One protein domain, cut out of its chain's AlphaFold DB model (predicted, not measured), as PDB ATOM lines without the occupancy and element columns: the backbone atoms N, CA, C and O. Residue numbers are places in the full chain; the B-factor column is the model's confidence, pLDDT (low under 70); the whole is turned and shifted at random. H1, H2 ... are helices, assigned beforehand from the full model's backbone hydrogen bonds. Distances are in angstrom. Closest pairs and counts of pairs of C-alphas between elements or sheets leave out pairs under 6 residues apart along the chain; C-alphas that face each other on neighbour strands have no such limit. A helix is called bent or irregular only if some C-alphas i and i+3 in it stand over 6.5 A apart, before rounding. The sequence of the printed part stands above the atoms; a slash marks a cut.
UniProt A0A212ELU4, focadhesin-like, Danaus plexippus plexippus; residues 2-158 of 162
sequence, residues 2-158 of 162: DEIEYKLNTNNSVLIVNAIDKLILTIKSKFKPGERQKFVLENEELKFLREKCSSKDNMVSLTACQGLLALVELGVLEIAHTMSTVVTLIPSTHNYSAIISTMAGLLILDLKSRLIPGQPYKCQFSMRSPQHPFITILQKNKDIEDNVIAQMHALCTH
ATOM      1  N   ASP A   2     108.745 182.221 189.273       76.50
ATOM      2  CA  ASP A   2     108.213 181.312 190.304       76.50
ATOM      3  C   ASP A   2     108.061 179.839 189.880       76.50
ATOM      4  O   ASP A   2     108.405 178.936 190.636       76.50
ATOM      5  N   GLU A   3     107.608 179.563 188.651       80.25
ATOM      6  CA  GLU A   3     107.482 178.184 188.139       80.25
ATOM      7  C   GLU A   3     108.848 177.490 187.965       80.25
ATOM      8  O   GLU A   3     108.979 176.293 188.221       80.25
ATOM      9  N   ILE A   4     109.867 178.234 187.515       79.38
ATOM     10  CA  ILE A   4     111.232 177.713 187.340       79.38
ATOM     11  C   ILE A   4     111.818 177.426 188.717       79.38
ATOM     12  O   ILE A   4     112.312 176.329 188.952       79.38
ATOM     13  N   GLU A   5     111.702 178.374 189.644       80.50
ATOM     14  CA  GLU A   5     112.197 178.211 191.008       80.50
ATOM     15  C   GLU A   5     111.539 177.030 191.728       80.50
ATOM     16  O   GLU A   5     112.233 176.217 192.334       80.50
ATOM     17  N   TYR A   6     110.222 176.862 191.578       81.50
ATOM     18  CA  TYR A   6     109.515 175.700 192.107       81.50
ATOM     19  C   TYR A   6     110.106 174.383 191.588       81.50
ATOM     20  O   TYR A   6     110.419 173.498 192.381       81.50
ATOM     21  N   LYS A   7     110.311 174.260 190.270       81.38
ATOM     22  CA  LYS A   7     110.868 173.046 189.649       81.38
ATOM     23  C   LYS A   7     112.306 172.770 190.084       81.38
ATOM     24  O   LYS A   7     112.647 171.610 190.304       81.38
ATOM     25  N   LEU A   8     113.126 173.809 190.254       83.31
ATOM     26  CA  LEU A   8     114.507 173.672 190.733       83.31
ATOM     27  C   LEU A   8     114.596 173.200 192.190       83.31
ATOM     28  O   LEU A   8     115.597 172.606 192.565       83.31
ATOM     29  N   ASN A   9     113.555 173.426 192.993       83.00
ATOM     30  CA  ASN A   9     113.485 172.955 194.378       83.00
ATOM     31  C   ASN A   9     112.920 171.530 194.505       83.00
ATOM     32  O   ASN A   9     112.751 171.026 195.616       83.00
ATOM     33  N   THR A  10     112.596 170.872 193.387       79.31
ATOM     34  CA  THR A  10     112.191 169.462 193.394       79.31
ATOM     35  C   THR A  10     113.417 168.556 193.306       79.31
ATOM     36  O   THR A  10     114.326 168.829 192.534       79.31
ATOM     37  N   ASN A  11     113.405 167.403 193.981       81.06
ATOM     38  CA  ASN A  11     114.434 166.360 193.803       81.06
ATOM     39  C   ASN A  11     114.246 165.554 192.497       81.06
ATOM     40  O   ASN A  11     114.615 164.383 192.419       81.06
ATOM     41  N   ASN A  12     113.611 166.140 191.478       90.94
ATOM     42  CA  ASN A  12     113.311 165.479 190.213       90.94
ATOM     43  C   ASN A  12     114.222 166.032 189.111       90.94
ATOM     44  O   ASN A  12     114.031 167.149 188.627       90.94
ATOM     45  N   SER A  13     115.188 165.217 188.682       89.06
ATOM     46  CA  SER A  13     116.182 165.587 187.669       89.06
ATOM     47  C   SER A  13     115.558 166.035 186.345       89.06
ATOM     48  O   SER A  13     116.030 166.997 185.749       89.06
ATOM     49  N   VAL A  14     114.460 165.408 185.913       91.81
ATOM     50  CA  VAL A  14     113.757 165.772 184.673       91.81
ATOM     51  C   VAL A  14     113.132 167.162 184.791       91.81
ATOM     52  O   VAL A  14     113.189 167.953 183.851       91.81
ATOM     53  N   LEU A  15     112.553 167.493 185.949       92.19
ATOM     54  CA  LEU A  15     111.982 168.821 186.181       92.19
ATOM     55  C   LEU A  15     113.063 169.901 186.261       92.19
ATOM     56  O   LEU A  15     112.852 170.982 185.709       92.19
ATOM     57  N   ILE A  16     114.205 169.604 186.887       92.44
ATOM     58  CA  ILE A  16     115.361 170.509 186.951       92.44
ATOM     59  C   ILE A  16     115.880 170.809 185.541       92.44
ATOM     60  O   ILE A  16     115.982 171.978 185.171       92.44
ATOM     61  N   VAL A  17     116.143 169.773 184.737       92.88
ATOM     62  CA  VAL A  17     116.634 169.924 183.355       92.88
ATOM     63  C   VAL A  17     115.655 170.743 182.522       92.88
ATOM     64  O   VAL A  17     116.034 171.777 181.981       92.88
ATOM     65  N   ASN A  18     114.369 170.384 182.529       94.00
ATOM     66  CA  ASN A  18     113.346 171.126 181.790       94.00
ATOM     67  C   ASN A  18     113.237 172.597 182.227       94.00
ATOM     68  O   ASN A  18     112.929 173.473 181.415       94.00
ATOM     69  N   ALA A  19     113.441 172.887 183.515       94.88
ATOM     70  CA  ALA A  19     113.407 174.250 184.032       94.88
ATOM     71  C   ALA A  19     114.610 175.073 183.547       94.88
ATOM     72  O   ALA A  19     114.424 176.221 183.131       94.88
ATOM     73  N   ILE A  20     115.811 174.487 183.549       95.75
ATOM     74  CA  ILE A  20     117.019 175.128 183.019       95.75
ATOM     75  C   ILE A  20     116.933 175.296 181.496       95.75
ATOM     76  O   ILE A  20     117.229 176.379 181.001       95.75
ATOM     77  N   ASP A  21     116.427 174.313 180.753       96.06
ATOM     78  CA  ASP A  21     116.224 174.436 179.304       96.06
ATOM     79  C   ASP A  21     115.259 175.576 178.962       96.06
ATOM     80  O   ASP A  21     115.542 176.422 178.109       96.06
ATOM     81  N   LYS A  22     114.138 175.675 179.689       96.19
ATOM     82  CA  LYS A  22     113.195 176.795 179.550       96.19
ATOM     83  C   LYS A  22     113.868 178.138 179.855       96.19
ATOM     84  O   LYS A  22     113.593 179.131 179.174       96.19
ATOM     85  N   LEU A  23     114.754 178.180 180.849       97.19
ATOM     86  CA  LEU A  23     115.526 179.371 181.196       97.19
ATOM     87  C   LEU A  23     116.502 179.759 180.072       97.19
ATOM     88  O   LEU A  23     116.499 180.914 179.651       97.19
ATOM     89  N   ILE A  24     117.259 178.805 179.521       97.56
ATOM     90  CA  ILE A  24     118.179 179.015 178.388       97.56
ATOM     91  C   ILE A  24     117.426 179.563 177.172       97.56
ATOM     92  O   ILE A  24     117.848 180.557 176.577       97.56
ATOM     93  N   LEU A  25     116.284 178.962 176.820       97.19
ATOM     94  CA  LEU A  25     115.445 179.426 175.712       97.19
ATOM     95  C   LEU A  25     114.941 180.854 175.942       97.19
ATOM     96  O   LEU A  25     114.956 181.672 175.020       97.19
ATOM     97  N   THR A  26     114.550 181.176 177.177       97.12
ATOM     98  CA  THR A  26     114.116 182.528 177.554       97.12
ATOM     99  C   THR A  26     115.251 183.535 177.376       97.12
ATOM    100  O   THR A  26     115.055 184.554 176.714       97.12
ATOM    101  N   ILE A  27     116.450 183.231 177.883       97.31
ATOM    102  CA  ILE A  27     117.646 184.075 177.728       97.31
ATOM    103  C   ILE A  27     117.949 184.290 176.241       97.31
ATOM    104  O   ILE A  27     118.058 185.430 175.791       97.31
ATOM    105  N   LYS A  28     118.008 183.212 175.450       96.56
ATOM    106  CA  LYS A  28     118.271 183.284 174.006       96.56
ATOM    107  C   LYS A  28     117.238 184.146 173.276       96.56
ATOM    108  O   LYS A  28     117.617 184.945 172.431       96.56
ATOM    109  N   SER A  29     115.952 184.014 173.607       96.62
ATOM    110  CA  SER A  29     114.877 184.779 172.957       96.62
ATOM    111  C   SER A  29     114.984 186.293 173.180       96.62
ATOM    112  O   SER A  29     114.563 187.074 172.328       96.62
ATOM    113  N   LYS A  30     115.568 186.711 174.310       95.50
ATOM    114  CA  LYS A  30     115.764 188.121 174.668       95.50
ATOM    115  C   LYS A  30     117.081 188.694 174.141       95.50
ATOM    116  O   LYS A  30     117.259 189.912 174.151       95.50
ATOM    117  N   PHE A  31     118.009 187.839 173.721       96.56
ATOM    118  CA  PHE A  31     119.336 188.254 173.293       96.56
ATOM    119  C   PHE A  31     119.308 188.943 171.925       96.56
ATOM    120  O   PHE A  31     118.747 188.432 170.956       96.56
ATOM    121  N   LYS A  32     119.990 190.089 171.834       93.69
ATOM    122  CA  LYS A  32     120.258 190.799 170.579       93.69
ATOM    123  C   LYS A  32     121.772 190.922 170.383       93.69
ATOM    124  O   LYS A  32     122.428 191.510 171.245       93.69
ATOM    125  N   PRO A  33     122.343 190.445 169.257       90.06
ATOM    126  CA  PRO A  33     123.793 190.441 169.049       90.06
ATOM    127  C   PRO A  33     124.478 191.804 169.230       90.06
ATOM    128  O   PRO A  33     125.573 191.862 169.784       90.06
ATOM    129  N   GLY A  34     123.826 192.900 168.825       91.44
ATOM    130  CA  GLY A  34     124.366 194.260 168.951       91.44
ATOM    131  C   GLY A  34     124.431 194.810 170.381       91.44
ATOM    132  O   GLY A  34     125.069 195.832 170.606       91.44
ATOM    133  N   GLU A  35     123.805 194.145 171.356       92.31
ATOM    134  CA  GLU A  35     123.692 194.620 172.742       92.31
ATOM    135  C   GLU A  35     124.357 193.662 173.743       92.31
ATOM    136  O   GLU A  35     124.088 193.747 174.941       92.31
ATOM    137  N   ARG A  36     125.234 192.749 173.290       92.81
ATOM    138  CA  ARG A  36     125.794 191.672 174.130       92.81
ATOM    139  C   ARG A  36     126.354 192.169 175.459       92.81
ATOM    140  O   ARG A  36     125.978 191.639 176.499       92.81
ATOM    141  N   GLN A  37     127.209 193.191 175.440       90.62
ATOM    142  CA  GLN A  37     127.840 193.702 176.660       90.62
ATOM    143  C   GLN A  37     126.804 194.158 177.698       90.62
ATOM    144  O   GLN A  37     126.936 193.850 178.880       90.62
ATOM    145  N   LYS A  38     125.756 194.856 177.249       93.06
ATOM    146  CA  LYS A  38     124.652 195.311 178.098       93.06
ATOM    147  C   LYS A  38     123.814 194.126 178.581       93.06
ATOM    148  O   LYS A  38     123.566 193.987 179.773       93.06
ATOM    149  N   PHE A  39     123.445 193.234 177.664       94.19
ATOM    150  CA  PHE A  39     122.642 192.046 177.945       94.19
ATOM    151  C   PHE A  39     123.274 191.165 179.030       94.19
ATOM    152  O   PHE A  39     122.606 190.753 179.973       94.19
ATOM    153  N   VAL A  40     124.579 190.929 178.929       92.62
ATOM    154  CA  VAL A  40     125.354 190.098 179.855       92.62
ATOM    155  C   VAL A  40     125.378 190.651 181.288       92.62
ATOM    156  O   VAL A  40     125.527 189.879 182.240       92.62
ATOM    157  N   LEU A  41     125.245 191.970 181.449       90.31
ATOM    158  CA  LEU A  41     125.267 192.650 182.744       90.31
ATOM    159  C   LEU A  41     123.867 192.857 183.330       90.31
ATOM    160  O   LEU A  41     123.699 192.787 184.544       90.31
ATOM    161  N   GLU A  42     122.872 193.119 182.486       93.62
ATOM    162  CA  GLU A  42     121.543 193.560 182.922       93.62
ATOM    163  C   GLU A  42     120.477 192.461 182.874       93.62
ATOM    164  O   GLU A  42     119.446 192.598 183.526       93.62
ATOM    165  N   ASN A  43     120.680 191.368 182.130       95.81
ATOM    166  CA  ASN A  43     119.651 190.340 182.003       95.81
ATOM    167  C   ASN A  43     119.482 189.529 183.302       95.81
ATOM    168  O   ASN A  43     120.359 188.759 183.692       95.81
ATOM    169  N   GLU A  44     118.318 189.673 183.934       96.06
ATOM    170  CA  GLU A  44     117.985 189.013 185.203       96.06
ATOM    171  C   GLU A  44     117.935 187.483 185.090       96.06
ATOM    172  O   GLU A  44     118.383 186.787 185.995       96.06
ATOM    173  N   GLU A  45     117.470 186.924 183.966       96.25
ATOM    174  CA  GLU A  45     117.463 185.466 183.780       96.25
ATOM    175  C   GLU A  45     118.874 184.872 183.711       96.25
ATOM    176  O   GLU A  45     119.127 183.797 184.256       96.25
ATOM    177  N   LEU A  46     119.806 185.575 183.070       96.44
ATOM    178  CA  LEU A  46     121.207 185.183 183.015       96.44
ATOM    179  C   LEU A  46     121.880 185.313 184.386       96.44
ATOM    180  O   LEU A  46     122.667 184.440 184.753       96.44
ATOM    181  N   LYS A  47     121.575 186.368 185.154       95.69
ATOM    182  CA  LYS A  47     122.038 186.493 186.547       95.69
ATOM    183  C   LYS A  47     121.537 185.324 187.390       95.69
ATOM    184  O   LYS A  47     122.343 184.649 188.021       95.69
ATOM    185  N   PHE A  48     120.248 185.013 187.291       96.00
ATOM    186  CA  PHE A  48     119.642 183.881 187.982       96.00
ATOM    187  C   PHE A  48     120.308 182.550 187.602       96.00
ATOM    188  O   PHE A  48     120.648 181.756 188.475       96.00
ATOM    189  N   LEU A  49     120.583 182.307 186.313       96.94
ATOM    190  CA  LEU A  49     121.306 181.106 185.875       96.94
ATOM    191  C   LEU A  49     122.706 181.013 186.509       96.94
ATOM    192  O   LEU A  49     123.098 179.947 186.988       96.94
ATOM    193  N   ARG A  50     123.448 182.129 186.548       95.75
ATOM    194  CA  ARG A  50     124.777 182.200 187.184       95.75
ATOM    195  C   ARG A  50     124.709 181.906 188.678       95.75
ATOM    196  O   ARG A  50     125.555 181.180 189.182       95.75
ATOM    197  N   GLU A  51     123.700 182.413 189.374       94.75
ATOM    198  CA  GLU A  51     123.494 182.125 190.797       94.75
ATOM    199  C   GLU A  51     123.223 180.637 191.041       94.75
ATOM    200  O   GLU A  51     123.806 180.039 191.947       94.75
ATOM    201  N   LYS A  52     122.394 180.001 190.201       95.69
ATOM    202  CA  LYS A  52     122.085 178.569 190.335       95.69
ATOM    203  C   LYS A  52     123.286 177.661 190.064       95.69
ATOM    204  O   LYS A  52     123.290 176.540 190.564       95.69
ATOM    205  N   CYS A  53     124.334 178.143 189.393       96.00
ATOM    206  CA  CYS A  53     125.601 177.415 189.274       96.00
ATOM    207  C   CYS A  53     126.254 177.143 190.643       96.00
ATOM    208  O   CYS A  53     126.890 176.107 190.812       96.00
ATOM    209  N   SER A  54     126.044 178.012 191.636       94.12
ATOM    210  CA  SER A  54     126.521 177.831 193.018       94.12
ATOM    211  C   SER A  54     125.449 177.243 193.951       94.12
ATOM    212  O   SER A  54     125.538 177.379 195.171       94.12
ATOM    213  N   SER A  55     124.415 176.592 193.403       94.56
ATOM    214  CA  SER A  55     123.403 175.898 194.207       94.56
ATOM    215  C   SER A  55     124.031 174.822 195.102       94.56
ATOM    216  O   SER A  55     124.993 174.157 194.719       94.56
ATOM    217  N   LYS A  56     123.446 174.617 196.287       92.62
ATOM    218  CA  LYS A  56     123.781 173.488 197.173       92.62
ATOM    219  C   LYS A  56     123.285 172.152 196.627       92.62
ATOM    220  O   LYS A  56     123.809 171.109 197.003       92.62
ATOM    221  N   ASP A  57     122.264 172.184 195.774       93.94
ATOM    222  CA  ASP A  57     121.819 171.003 195.050       93.94
ATOM    223  C   ASP A  57     122.769 170.746 193.874       93.94
ATOM    224  O   ASP A  57     122.900 171.573 192.964       93.94
ATOM    225  N   ASN A  58     123.433 169.589 193.900       92.44
ATOM    226  CA  ASN A  58     124.438 169.221 192.907       92.44
ATOM    227  C   ASN A  58     123.865 169.132 191.490       92.44
ATOM    228  O   ASN A  58     124.561 169.508 190.547       92.44
ATOM    229  N   MET A  59     122.627 168.653 191.331       93.69
ATOM    230  CA  MET A  59     121.979 168.518 190.027       93.69
ATOM    231  C   MET A  59     121.627 169.893 189.465       93.69
ATOM    232  O   MET A  59     121.905 170.164 188.298       93.69
ATOM    233  N   VAL A  60     121.079 170.788 190.292       95.50
ATOM    234  CA  VAL A  60     120.797 172.176 189.896       95.50
ATOM    235  C   VAL A  60     122.087 172.895 189.511       95.50
ATOM    236  O   VAL A  60     122.140 173.498 188.441       95.50
ATOM    237  N   SER A  61     123.130 172.792 190.341       96.38
ATOM    238  CA  SER A  61     124.440 173.397 190.072       96.38
ATOM    239  C   SER A  61     125.034 172.899 188.755       96.38
ATOM    240  O   SER A  61     125.390 173.710 187.899       96.38
ATOM    241  N   LEU A  62     125.073 171.579 188.550       95.81
ATOM    242  CA  LEU A  62     125.601 170.969 187.332       95.81
ATOM    243  C   LEU A  62     124.828 171.415 186.091       95.81
ATOM    244  O   LEU A  62     125.430 171.897 185.133       95.81
ATOM    245  N   THR A  63     123.501 171.305 186.131       96.19
ATOM    246  CA  THR A  63     122.640 171.639 184.990       96.19
ATOM    247  C   THR A  63     122.721 173.131 184.658       96.19
ATOM    248  O   THR A  63     122.796 173.505 183.491       96.19
ATOM    249  N   ALA A  64     122.772 174.007 185.668       97.31
ATOM    250  CA  ALA A  64     122.938 175.443 185.461       97.31
ATOM    251  C   ALA A  64     124.297 175.787 184.829       97.31
ATOM    252  O   ALA A  64     124.350 176.586 183.891       97.31
ATOM    253  N   CYS A  65     125.386 175.147 185.278       97.38
ATOM    254  CA  CYS A  65     126.709 175.345 184.685       97.38
ATOM    255  C   CYS A  65     126.753 174.865 183.223       97.38
ATOM    256  O   CYS A  65     127.274 175.568 182.356       97.38
ATOM    257  N   GLN A  66     126.129 173.722 182.921       96.25
ATOM    258  CA  GLN A  66     125.946 173.247 181.545       96.25
ATOM    259  C   GLN A  66     125.109 174.227 180.709       96.25
ATOM    260  O   GLN A  66     125.412 174.454 179.540       96.25
ATOM    261  N   GLY A  67     124.118 174.887 181.311       97.56
ATOM    262  CA  GLY A  67     123.353 175.942 180.652       97.56
ATOM    263  C   GLY A  67     124.195 177.154 180.248       97.56
ATOM    264  O   GLY A  67     123.973 177.716 179.175       97.56
ATOM    265  N   LEU A  68     125.203 177.536 181.044       97.75
ATOM    266  CA  LEU A  68     126.164 178.570 180.638       97.75
ATOM    267  C   LEU A  68     126.967 178.141 179.407       97.75
ATOM    268  O   LEU A  68     127.171 178.955 178.506       97.75
ATOM    269  N   LEU A  69     127.400 176.878 179.352       97.31
ATOM    270  CA  LEU A  69     128.109 176.332 178.195       97.31
ATOM    271  C   LEU A  69     127.217 176.337 176.944       97.31
ATOM    272  O   LEU A  69     127.635 176.847 175.906       97.31
ATOM    273  N   ALA A  70     125.966 175.892 177.069       97.69
ATOM    274  CA  ALA A  70     124.998 175.914 175.975       97.69
ATOM    275  C   ALA A  70     124.774 177.337 175.432       97.69
ATOM    276  O   ALA A  70     124.717 177.551 174.225       97.69
ATOM    277  N   LEU A  71     124.701 178.353 176.300       98.00
ATOM    278  CA  LEU A  71     124.581 179.749 175.865       98.00
ATOM    279  C   LEU A  71     125.814 180.256 175.094       98.00
ATOM    280  O   LEU A  71     125.674 181.145 174.250       98.00
ATOM    281  N   VAL A  72     127.005 179.706 175.351       97.56
ATOM    282  CA  VAL A  72     128.210 179.989 174.554       97.56
ATOM    283  C   VAL A  72     128.111 179.334 173.177       97.56
ATOM    284  O   VAL A  72     128.329 180.004 172.171       97.56
ATOM    285  N   GLU A  73     127.708 178.065 173.107       96.00
ATOM    286  CA  GLU A  73     127.505 177.348 171.835       96.00
ATOM    287  C   GLU A  73     126.429 178.008 170.962       96.00
ATOM    288  O   GLU A  73     126.544 178.068 169.740       96.00
ATOM    289  N   LEU A  74     125.403 178.578 171.597       95.88
ATOM    290  CA  LEU A  74     124.335 179.339 170.951       95.88
ATOM    291  C   LEU A  74     124.756 180.755 170.512       95.88
ATOM    292  O   LEU A  74     123.935 181.476 169.940       95.88
ATOM    293  N   GLY A  75     125.992 181.184 170.794       94.75
ATOM    294  CA  GLY A  75     126.525 182.504 170.436       94.75
ATOM    295  C   GLY A  75     125.975 183.675 171.266       94.75
ATOM    296  O   GLY A  75     126.206 184.845 170.927       94.75
ATOM    297  N   VAL A  76     125.246 183.376 172.347       96.25
ATOM    298  CA  VAL A  76     124.707 184.373 173.284       96.25
ATOM    299  C   VAL A  76     125.834 184.921 174.158       96.25
ATOM    300  O   VAL A  76     125.972 186.138 174.308       96.25
ATOM    301  N   LEU A  77     126.670 184.028 174.693       97.06
ATOM    302  CA  LEU A  77     127.819 184.359 175.532       97.06
ATOM    303  C   LEU A  77     129.146 184.142 174.800       97.06
ATOM    304  O   LEU A  77     129.260 183.306 173.911       97.06
ATOM    305  N   GLU A  78     130.175 184.878 175.216       95.75
ATOM    306  CA  GLU A  78     131.538 184.725 174.703       95.75
ATOM    307  C   GLU A  78     132.367 183.811 175.603       95.75
ATOM    308  O   GLU A  78     132.293 183.912 176.829       95.75
ATOM    309  N   ILE A  79     133.209 182.967 175.000       96.12
ATOM    310  CA  ILE A  79     134.001 181.958 175.722       96.12
ATOM    311  C   ILE A  79     134.849 182.600 176.828       96.12
ATOM    312  O   ILE A  79     134.812 182.150 177.972       96.12
ATOM    313  N   ALA A  80     135.570 183.683 176.514       93.12
ATOM    314  CA  ALA A  80     136.446 184.363 177.469       93.12
ATOM    315  C   ALA A  80     135.672 184.946 178.664       93.12
ATOM    316  O   ALA A  80     136.054 184.730 179.813       93.12
ATOM    317  N   HIS A  81     134.552 185.630 178.408       93.56
ATOM    318  CA  HIS A  81     133.726 186.209 179.467       93.56
ATOM    319  C   HIS A  81     133.066 185.126 180.337       93.56
ATOM    320  O   HIS A  81     133.022 185.249 181.566       93.56
ATOM    321  N   THR A  82     132.587 184.040 179.725       96.31
ATOM    322  CA  THR A  82     132.025 182.902 180.462       96.31
ATOM    323  C   THR A  82     133.095 182.213 181.302       96.31
ATOM    324  O   THR A  82     132.838 181.931 182.467       96.31
ATOM    325  N   MET A  83     134.312 182.023 180.784       95.62
ATOM    326  CA  MET A  83     135.431 181.471 181.558       95.62
ATOM    327  C   MET A  83     135.742 182.340 182.782       95.62
ATOM    328  O   MET A  83     135.847 181.816 183.889       95.62
ATOM    329  N   SER A  84     135.815 183.667 182.620       93.62
ATOM    330  CA  SER A  84     135.975 184.585 183.755       93.62
ATOM    331  C   SER A  84     134.841 184.438 184.769       93.62
ATOM    332  O   SER A  84     135.108 184.356 185.964       93.62
ATOM    333  N   THR A  85     133.593 184.329 184.305       93.75
ATOM    334  CA  THR A  85     132.431 184.090 185.176       93.75
ATOM    335  C   THR A  85     132.601 182.789 185.966       93.75
ATOM    336  O   THR A  85     132.495 182.796 187.188       93.75
ATOM    337  N   VAL A  86     132.947 181.683 185.308       95.06
ATOM    338  CA  VAL A  86     133.135 180.376 185.959       95.06
ATOM    339  C   VAL A  86     134.267 180.414 186.992       95.06
ATOM    340  O   VAL A  86     134.115 179.877 188.087       95.06
ATOM    341  N   VAL A  87     135.369 181.118 186.713       93.00
ATOM    342  CA  VAL A  87     136.449 181.336 187.692       93.00
ATOM    343  C   VAL A  87     135.951 182.103 188.924       93.00
ATOM    344  O   VAL A  87     136.340 181.776 190.046       93.00
ATOM    345  N   THR A  88     135.062 183.088 188.758       92.81
ATOM    346  CA  THR A  88     134.493 183.830 189.902       92.81
ATOM    347  C   THR A  88     133.539 183.001 190.765       92.81
ATOM    348  O   THR A  88     133.334 183.358 191.922       92.81
ATOM    349  N   LEU A  89     133.008 181.885 190.255       92.44
ATOM    350  CA  LEU A  89     132.132 180.974 191.005       92.44
ATOM    351  C   LEU A  89     132.903 180.000 191.913       92.44
ATOM    352  O   LEU A  89     132.310 179.405 192.808       92.44
ATOM    353  N   ILE A  90     134.223 179.845 191.727       91.75
ATOM    354  CA  ILE A  90     135.052 178.907 192.509       91.75
ATOM    355  C   ILE A  90     134.888 179.093 194.030       91.75
ATOM    356  O   ILE A  90     134.711 178.090 194.714       91.75
ATOM    357  N   PRO A  91     134.922 180.313 194.605       90.00
ATOM    358  CA  PRO A  91     134.848 180.471 196.059       90.00
ATOM    359  C   PRO A  91     133.488 180.097 196.662       90.00
ATOM    360  O   PRO A  91     133.414 179.843 197.860       90.00
ATOM    361  N   SER A  92     132.418 180.103 195.862       90.25
ATOM    362  CA  SER A  92     131.046 179.846 196.315       90.25
ATOM    363  C   SER A  92     130.493 178.498 195.854       90.25
ATOM    364  O   SER A  92     129.346 178.183 196.159       90.25
ATOM    365  N   THR A  93     131.272 177.702 195.115       91.56
ATOM    366  CA  THR A  93     130.783 176.429 194.588       91.56
ATOM    367  C   THR A  93     130.708 175.354 195.669       91.56
ATOM    368  O   THR A  93     131.624 175.172 196.472       91.56
ATOM    369  N   HIS A  94     129.617 174.594 195.643       91.06
ATOM    370  CA  HIS A  94     129.464 173.347 196.393       91.06
ATOM    371  C   HIS A  94     129.701 172.112 195.512       91.06
ATOM    372  O   HIS A  94     129.791 170.998 196.022       91.06
ATOM    373  N   ASN A  95     129.845 172.311 194.199       93.38
ATOM    374  CA  ASN A  95     130.024 171.258 193.212       93.38
ATOM    375  C   ASN A  95     131.201 171.603 192.286       93.38
ATOM    376  O   ASN A  95     131.046 172.164 191.198       93.38
ATOM    377  N   TYR A  96     132.412 171.251 192.720       93.25
ATOM    378  CA  TYR A  96     133.624 171.464 191.924       93.25
ATOM    379  C   TYR A  96     133.616 170.680 190.610       93.25
ATOM    380  O   TYR A  96     134.146 171.170 189.617       93.25
ATOM    381  N   SER A  97     132.961 169.516 190.564       93.12
ATOM    382  CA  SER A  97     132.823 168.728 189.334       93.12
ATOM    383  C   SER A  97     132.061 169.498 188.245       93.12
ATOM    384  O   SER A  97     132.485 169.525 187.088       93.12
ATOM    385  N   ALA A  98     130.996 170.221 188.612       95.00
ATOM    386  CA  ALA A  98     130.258 171.085 187.686       95.00
ATOM    387  C   ALA A  98     131.128 172.224 187.128       95.00
ATOM    388  O   ALA A  98     131.131 172.480 185.922       95.00
ATOM    389  N   ILE A  99     131.918 172.873 187.987       95.38
ATOM    390  CA  ILE A  99     132.838 173.944 187.577       95.38
ATOM    391  C   ILE A  99     133.930 173.401 186.650       95.38
ATOM    392  O   ILE A  99     134.160 173.964 185.582       95.38
ATOM    393  N   ILE A 100     134.577 172.296 187.027       95.88
ATOM    394  CA  ILE A 100     135.679 171.683 186.273       95.88
ATOM    395  C   ILE A 100     135.208 171.211 184.895       95.88
ATOM    396  O   ILE A 100     135.850 171.530 183.894       95.88
ATOM    397  N   SER A 101     134.074 170.512 184.821       95.38
ATOM    398  CA  SER A 101     133.506 170.050 183.545       95.38
ATOM    399  C   SER A 101     133.088 171.214 182.642       95.38
ATOM    400  O   SER A 101     133.336 171.186 181.437       95.38
ATOM    401  N   THR A 102     132.552 172.295 183.213       96.50
ATOM    402  CA  THR A 102     132.202 173.506 182.452       96.50
ATOM    403  C   THR A 102     133.445 174.233 181.946       96.50
ATOM    404  O   THR A 102     133.496 174.623 180.780       96.50
ATOM    405  N   MET A 103     134.489 174.365 182.773       96.19
ATOM    406  CA  MET A 103     135.790 174.885 182.334       96.19
ATOM    407  C   MET A 103     136.379 174.036 181.205       96.19
ATOM    408  O   MET A 103     136.871 174.594 180.226       96.19
ATOM    409  N   ALA A 104     136.302 172.706 181.311       96.31
ATOM    410  CA  ALA A 104     136.757 171.791 180.269       96.31
ATOM    411  C   ALA A 104     136.017 172.033 178.946       96.31
ATOM    412  O   ALA A 104     136.657 172.197 177.909       96.31
ATOM    413  N   GLY A 105     134.684 172.132 178.987       96.12
ATOM    414  CA  GLY A 105     133.866 172.433 177.811       96.12
ATOM    415  C   GLY A 105     134.254 173.759 177.154       96.12
ATOM    416  O   GLY A 105     134.481 173.812 175.947       96.12
ATOM    417  N   LEU A 106     134.431 174.820 177.946       97.12
ATOM    418  CA  LEU A 106     134.867 176.126 177.438       97.12
ATOM    419  C   LEU A 106     136.275 176.079 176.824       97.12
ATOM    420  O   LEU A 106     136.504 176.707 175.794       97.12
ATOM    421  N   LEU A 107     137.207 175.332 177.423       95.56
ATOM    422  CA  LEU A 107     138.554 175.131 176.881       95.56
ATOM    423  C   LEU A 107     138.527 174.383 175.545       95.56
ATOM    424  O   LEU A 107     139.276 174.738 174.639       95.56
ATOM    425  N   ILE A 108     137.651 173.384 175.398       94.06
ATOM    426  CA  ILE A 108     137.458 172.670 174.130       94.06
ATOM    427  C   ILE A 108     136.889 173.611 173.064       94.06
ATOM    428  O   ILE A 108     137.382 173.615 171.936       94.06
ATOM    429  N   LEU A 109     135.876 174.419 173.397       94.94
ATOM    430  CA  LEU A 109     135.312 175.401 172.464       94.94
ATOM    431  C   LEU A 109     136.359 176.438 172.036       94.94
ATOM    432  O   LEU A 109     136.473 176.743 170.850       94.94
ATOM    433  N   ASP A 110     137.160 176.936 172.981       94.19
ATOM    434  CA  ASP A 110     138.250 177.870 172.694       94.19
ATOM    435  C   ASP A 110     139.313 177.228 171.791       94.19
ATOM    436  O   ASP A 110     139.684 177.813 170.773       94.19
ATOM    437  N   LEU A 111     139.736 175.996 172.096       92.50
ATOM    438  CA  LEU A 111     140.667 175.234 171.266       92.50
ATOM    439  C   LEU A 111     140.130 175.093 169.839       92.50
ATOM    440  O   LEU A 111     140.818 175.477 168.895       92.50
ATOM    441  N   LYS A 112     138.888 174.614 169.676       91.06
ATOM    442  CA  LYS A 112     138.237 174.456 168.365       91.06
ATOM    443  C   LYS A 112     138.203 175.770 167.581       91.06
ATOM    444  O   LYS A 112     138.460 175.755 166.383       91.06
ATOM    445  N   SER A 113     137.964 176.903 168.247       90.81
ATOM    446  CA  SER A 113     137.947 178.226 167.602       90.81
ATOM    447  C   SER A 113     139.318 178.697 167.088       90.81
ATOM    448  O   SER A 113     139.385 179.576 166.231       90.81
ATOM    449  N   ARG A 114     140.414 178.119 167.602       90.88
ATOM    450  CA  ARG A 114     141.802 178.489 167.274       90.88
ATOM    451  C   ARG A 114     142.491 177.521 166.327       90.88
ATOM    452  O   ARG A 114     143.578 177.835 165.844       90.88
ATOM    453  N   LEU A 115     141.918 176.342 166.102       91.38
ATOM    454  CA  LEU A 115     142.490 175.374 165.178       91.38
ATOM    455  C   LEU A 115     142.361 175.907 163.751       91.38
ATOM    456  O   LEU A 115     141.265 176.033 163.210       91.38
ATOM    457  N   ILE A 116     143.504 176.215 163.142       90.38
ATOM    458  CA  ILE A 116     143.597 176.627 161.743       90.38
ATOM    459  C   ILE A 116     144.113 175.424 160.947       90.38
ATOM    460  O   ILE A 116     145.186 174.905 161.277       90.38
ATOM    461  N   PRO A 117     143.399 174.969 159.898       90.44
ATOM    462  CA  PRO A 117     143.858 173.865 159.063       90.44
ATOM    463  C   PRO A 117     145.286 174.088 158.551       90.44
ATOM    464  O   PRO A 117     145.603 175.136 157.991       90.44
ATOM    465  N   GLY A 118     146.155 173.097 158.757       89.62
ATOM    466  CA  GLY A 118     147.554 173.141 158.323       89.62
ATOM    467  C   GLY A 118     148.505 173.936 159.224       89.62
ATOM    468  O   GLY A 118     149.693 173.994 158.916       89.62
ATOM    469  N   GLN A 119     148.036 174.515 160.335       93.12
ATOM    470  CA  GLN A 119     148.907 175.160 161.320       93.12
ATOM    471  C   GLN A 119     148.973 174.357 162.623       93.12
ATOM    472  O   GLN A 119     147.947 173.857 163.093       93.12
ATOM    473  N   PRO A 120     150.160 174.239 163.244       90.50
ATOM    474  CA  PRO A 120     150.266 173.631 164.559       90.50
ATOM    475  C   PRO A 120     149.538 174.495 165.592       90.50
ATOM    476  O   PRO A 120     149.638 175.725 165.587       90.50
ATOM    477  N   TYR A 121     148.840 173.841 166.516       90.50
ATOM    478  CA  TYR A 121     148.243 174.528 167.652       90.50
ATOM    479  C   TYR A 121     149.326 175.197 168.507       90.50
ATOM    480  O   TYR A 121     150.316 174.573 168.894       90.50
ATOM    481  N   LYS A 122     149.103 176.467 168.853       90.00
ATOM    482  CA  LYS A 122     149.919 177.201 169.818       90.00
ATOM    483  C   LYS A 122     149.128 177.386 171.105       90.00
ATOM    484  O   LYS A 122     148.154 178.137 171.134       90.00
ATOM    485  N   CYS A 123     149.580 176.735 172.176       90.00
ATOM    486  CA  CYS A 123     148.988 176.911 173.497       90.00
ATOM    487  C   CYS A 123     149.078 178.375 173.940       90.00
ATOM    488  O   CYS A 123     150.154 178.974 173.917       90.00
ATOM    489  N   GLN A 124     147.942 178.943 174.343       90.88
ATOM    490  CA  GLN A 124     147.876 180.321 174.839       90.88
ATOM    491  C   GLN A 124     148.250 180.444 176.317       90.88
ATOM    492  O   GLN A 124     148.534 181.544 176.780       90.88
ATOM    493  N   PHE A 125     148.222 179.339 177.061       92.62
ATOM    494  CA  PHE A 125     148.419 179.341 178.504       92.62
ATOM    495  C   PHE A 125     149.888 179.151 178.875       92.62
ATOM    496  O   PHE A 125     150.639 178.445 178.203       92.62
ATOM    497  N   SER A 126     150.284 179.754 179.991       90.38
ATOM    498  CA  SER A 126     151.583 179.559 180.629       90.38
ATOM    499  C   SER A 126     151.409 179.172 182.100       90.38
ATOM    500  O   SER A 126     150.297 179.116 182.626       90.38
ATOM    501  N   MET A 127     152.519 178.932 182.801       85.00
ATOM    502  CA  MET A 127     152.499 178.677 184.249       85.00
ATOM    503  C   MET A 127     152.152 179.927 185.079       85.00
ATOM    504  O   MET A 127     151.807 179.799 186.254       85.00
ATOM    505  N   ARG A 128     152.266 181.134 184.494       84.81
ATOM    506  CA  ARG A 128     152.046 182.420 185.180       84.81
ATOM    507  C   ARG A 128     150.857 183.184 184.610       84.81
ATOM    508  O   ARG A 128     149.787 183.140 185.192       84.81
ATOM    509  N   SER A 129     151.045 183.908 183.508       86.31
ATOM    510  CA  SER A 129     149.988 184.697 182.873       86.31
ATOM    511  C   SER A 129     150.080 184.583 181.344       86.31
ATOM    512  O   SER A 129     151.190 184.703 180.816       86.31
ATOM    513  N   PRO A 130     148.966 184.326 180.635       88.62
ATOM    514  CA  PRO A 130     147.685 183.882 181.192       88.62
ATOM    515  C   PRO A 130     147.804 182.438 181.717       88.62
ATOM    516  O   PRO A 130     148.325 181.560 181.029       88.62
ATOM    517  N   GLN A 131     147.372 182.194 182.957       91.69
ATOM    518  CA  GLN A 131     147.457 180.868 183.577       91.69
ATOM    519  C   GLN A 131     146.386 179.927 183.022       91.69
ATOM    520  O   GLN A 131     145.281 180.364 182.705       91.69
ATOM    521  N   HIS A 132     146.683 178.628 182.944       93.12
ATOM    522  CA  HIS A 132     145.665 177.638 182.591       93.12
ATOM    523  C   HIS A 132     144.558 177.576 183.670       93.12
ATOM    524  O   HIS A 132     144.899 177.445 184.849       93.12
ATOM    525  N   PRO A 133     143.255 177.581 183.314       93.31
ATOM    526  CA  PRO A 133     142.152 177.579 184.284       93.31
ATOM    527  C   PRO A 133     142.203 176.438 185.310       93.31
ATOM    528  O   PRO A 133     141.922 176.652 186.487       93.31
ATOM    529  N   PHE A 134     142.641 175.240 184.905       93.88
ATOM    530  CA  PHE A 134     142.855 174.133 185.849       93.88
ATOM    531  C   PHE A 134     143.998 174.370 186.843       93.88
ATOM    532  O   PHE A 134     143.918 173.925 187.980       93.88
ATOM    533  N   ILE A 135     145.046 175.110 186.475       93.56
ATOM    534  CA  ILE A 135     146.060 175.499 187.465       93.56
ATOM    535  C   ILE A 135     145.431 176.489 188.452       93.56
ATOM    536  O   ILE A 135     145.613 176.356 189.658       93.56
ATOM    537  N   THR A 136     144.637 177.443 187.956       91.56
ATOM    538  CA  THR A 136     143.947 178.423 188.802       91.56
ATOM    539  C   THR A 136     143.000 177.759 189.806       91.56
ATOM    540  O   THR A 136     142.997 178.150 190.972       91.56
ATOM    541  N   ILE A 137     142.227 176.741 189.403       92.12
ATOM    542  CA  ILE A 137     141.318 176.048 190.329       92.12
ATOM    543  C   ILE A 137     142.085 175.228 191.381       92.12
ATOM    544  O   ILE A 137     141.760 175.328 192.561       92.12
ATOM    545  N   LEU A 138     143.165 174.534 190.997       93.50
ATOM    546  CA  LEU A 138     144.023 173.776 191.922       93.50
ATOM    547  C   LEU A 138     144.750 174.677 192.931       93.50
ATOM    548  O   LEU A 138     144.975 174.299 194.078       93.50
ATOM    549  N   GLN A 139     145.113 175.896 192.526       91.56
ATOM    550  CA  GLN A 139     145.685 176.885 193.444       91.56
ATOM    551  C   GLN A 139     144.667 177.396 194.468       91.56
ATOM    552  O   GLN A 139     145.060 177.800 195.563       91.56
ATOM    553  N   LYS A 140     143.376 177.408 194.119       88.81
ATOM    554  CA  LYS A 140     142.291 177.843 195.007       88.81
ATOM    555  C   LYS A 140     141.845 176.740 195.959       88.81
ATOM    556  O   LYS A 140     141.532 177.045 197.105       88.81
ATOM    557  N   ASN A 141     141.826 175.496 195.498       89.25
ATOM    558  CA  ASN A 141     141.510 174.332 196.309       89.25
ATOM    559  C   ASN A 141     142.351 173.143 195.825       89.25
ATOM    560  O   ASN A 141     142.244 172.745 194.670       89.25
ATOM    561  N   LYS A 142     143.199 172.592 196.698       89.50
ATOM    562  CA  LYS A 142     144.058 171.449 196.351       89.50
ATOM    563  C   LYS A 142     143.331 170.111 196.462       89.50
ATOM    564  O   LYS A 142     143.699 169.176 195.766       89.50
ATOM    565  N   ASP A 143     142.273 170.039 197.264       91.62
ATOM    566  CA  ASP A 143     141.565 168.789 197.570       91.62
ATOM    567  C   ASP A 143     140.730 168.268 196.382       91.62
ATOM    568  O   ASP A 143     140.149 167.192 196.443       91.62
ATOM    569  N   ILE A 144     140.669 169.033 195.287       92.75
ATOM    570  CA  ILE A 144     139.958 168.695 194.044       92.75
ATOM    571  C   ILE A 144     140.892 168.164 192.945       92.75
ATOM    572  O   ILE A 144     140.498 168.101 191.779       92.75
ATOM    573  N   GLU A 145     142.138 167.823 193.289       93.94
ATOM    574  CA  GLU A 145     143.126 167.275 192.353       93.94
ATOM    575  C   GLU A 145     142.576 166.068 191.585       93.94
ATOM    576  O   GLU A 145     142.618 166.057 190.352       93.94
ATOM    577  N   ASP A 146     141.944 165.126 192.286       94.56
ATOM    578  CA  ASP A 146     141.345 163.935 191.681       94.56
ATOM    579  C   ASP A 146     140.264 164.286 190.649       94.56
ATOM    580  O   ASP A 146     140.187 163.663 189.588       94.56
ATOM    581  N   ASN A 147     139.452 165.320 190.902       93.69
ATOM    582  CA  ASN A 147     138.441 165.772 189.944       93.69
ATOM    583  C   ASN A 147     139.079 166.335 188.668       93.69
ATOM    584  O   ASN A 147     138.584 166.083 187.568       93.69
ATOM    585  N   VAL A 148     140.172 167.091 188.802       95.56
ATOM    586  CA  VAL A 148     140.901 167.647 187.655       95.56
ATOM    587  C   VAL A 148     141.579 166.531 186.862       95.56
ATOM    588  O   VAL A 148     141.447 166.500 185.639       95.56
ATOM    589  N   ILE A 149     142.240 165.585 187.534       94.62
ATOM    590  CA  ILE A 149     142.882 164.433 186.886       94.62
ATOM    591  C   ILE A 149     141.844 163.586 186.148       94.62
ATOM    592  O   ILE A 149     142.053 163.259 184.981       94.62
ATOM    593  N   ALA A 150     140.708 163.281 186.778       93.88
ATOM    594  CA  ALA A 150     139.629 162.528 186.147       93.88
ATOM    595  C   ALA A 150     139.100 163.236 184.890       93.88
ATOM    596  O   ALA A 150     138.923 162.602 183.848       93.88
ATOM    597  N   GLN A 151     138.912 164.560 184.952       95.00
ATOM    598  CA  GLN A 151     138.492 165.350 183.795       95.00
ATOM    599  C   GLN A 151     139.544 165.335 182.680       95.00
ATOM    600  O   GLN A 151     139.193 165.169 181.514       95.00
ATOM    601  N   MET A 152     140.828 165.495 183.011       93.06
ATOM    602  CA  MET A 152     141.919 165.436 182.034       93.06
ATOM    603  C   MET A 152     142.016 164.056 181.383       93.06
ATOM    604  O   MET A 152     142.143 163.965 180.165       93.06
ATOM    605  N   HIS A 153     141.903 162.987 182.172       93.25
ATOM    606  CA  HIS A 153     141.889 161.622 181.663       93.25
ATOM    607  C   HIS A 153     140.733 161.420 180.679       93.25
ATOM    608  O   HIS A 153     140.965 160.976 179.560       93.25
ATOM    609  N   ALA A 154     139.513 161.825 181.048       90.94
ATOM    610  CA  ALA A 154     138.345 161.733 180.173       90.94
ATOM    611  C   ALA A 154     138.533 162.481 178.841       90.94
ATOM    612  O   ALA A 154     138.088 161.996 177.804       90.94
ATOM    613  N   LEU A 155     139.215 163.635 178.852       90.12
ATOM    614  CA  LEU A 155     139.554 164.370 177.630       90.12
ATOM    615  C   LEU A 155     140.576 163.617 176.770       90.12
ATOM    616  O   LEU A 155     140.411 163.546 175.559       90.12
ATOM    617  N   CYS A 156     141.613 163.042 177.378       87.56
ATOM    618  CA  CYS A 156     142.659 162.316 176.655       87.56
ATOM    619  C   CYS A 156     142.199 160.953 176.118       87.56
ATOM    620  O   CYS A 156     142.787 160.451 175.166       87.56
ATOM    621  N   THR A 157     141.176 160.344 176.722       89.19
ATOM    622  CA  THR A 157     140.660 159.024 176.325       89.19
ATOM    623  C   THR A 157     139.316 159.088 175.606       89.19
ATOM    624  O   THR A 157     138.627 158.072 175.513       89.19
ATOM    625  N   HIS A 158     138.889 160.267 175.151       82.31
ATOM    626  CA  HIS A 158     137.593 160.405 174.496       82.31
ATOM    627  C   HIS A 158     137.599 159.693 173.126       82.31
ATOM    628  O   HIS A 158     138.518 159.931 172.341       82.31
TER     629      HIS A 158
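AT A GLANCE: This is residues 2 to 158 of the 162 residues of the protein "focadhesin-like" of Danaus plexippus plexippus (UniProt A0A212ELU4). H2, H5, H7 and H9 stand side by side in one layer, each packed on the next and running the same way; H6 and H8, side by side, make a partial second layer over it and run against it, and on that same side H4 packs at a slant on H2 and H5. H1 packs on H2 at one end, H3 lies slanted beyond H4, and residues 115 to 120, in the link from H7 to H8, stick out at the other end. The printed part has 157 residues with nine named helices, H1 to H9 in order, and no named strand; its class is all helix. It is compact, with a radius of gyration of the C-alphas of 16.2 A and spans of 48 by 40 by 27 A.

IN THESE COORDINATES: H1, residues 2 to 8, begins at C-alpha 2 (108.213, 181.312, 190.304). H2, residues 13 to 30, is 26.0 A long. H3 is residues 33 to 42, H4 residues 44 to 53, and H5 residues 58 to 73, 22.8 A. H6, residues 79 to 92, measures 20.9 A. H3 and H6 are irregular: C-alphas 34 and 37 are 8.5 A apart, C-alphas 88 and 91 7.0 A. H7, residues 96 to 114, is the longest, 26.9 A. H8 is residues 133 to 140; H9, residues 145 to 156, ends at C-alpha 156 (142.659, 162.316, 176.655).

HOW THE PARTS SIT: H5 and H7 are the hub, each touching four helices; their closest C-alphas, Leu 62 and Ala 98, are 4.7 A apart, at a shallow tilt of 12 degrees, the same way. H5, H6 and H7 form an up and down bundle, each helix running against the one before; H5 and H6, and H6 and H7, are helical hairpins. H2 touches H5, closest C-alphas Ile 16 and Val 60 at 6.4 A. H4 touches H5 at a steep tilt of 51 degrees, closest C-alphas Cys 53 and Ser 61 at 4.3 A. H1 touches H2 with residues 15 to 23 of H2 alone, closest C-alphas Leu 8 and Ile 16 at 5.0 A. H3 touches no helix. H8 touches H6, closest C-alphas Ile 90 and Ile 137 at 7.2 A, and H9 touches H7, closest C-alphas Ser 97 and Asn 147 at 6.4 A. Every O i to N i+4 pair is within hydrogen-bond range in H1, H2, H4, H5, H7, H8 and H9; in H3 3 of 6 are, in H6 7 of 10.

THE WHOLE: The C-alphas farthest apart, of Asp 2 and Gly 118, are 51.4 A apart. The link from H7 to H8, 18 residues, is long; the others are tight. The printed part has no cut. The mean pLDDT of the printed part is 92.7, and no printed residue is under 70.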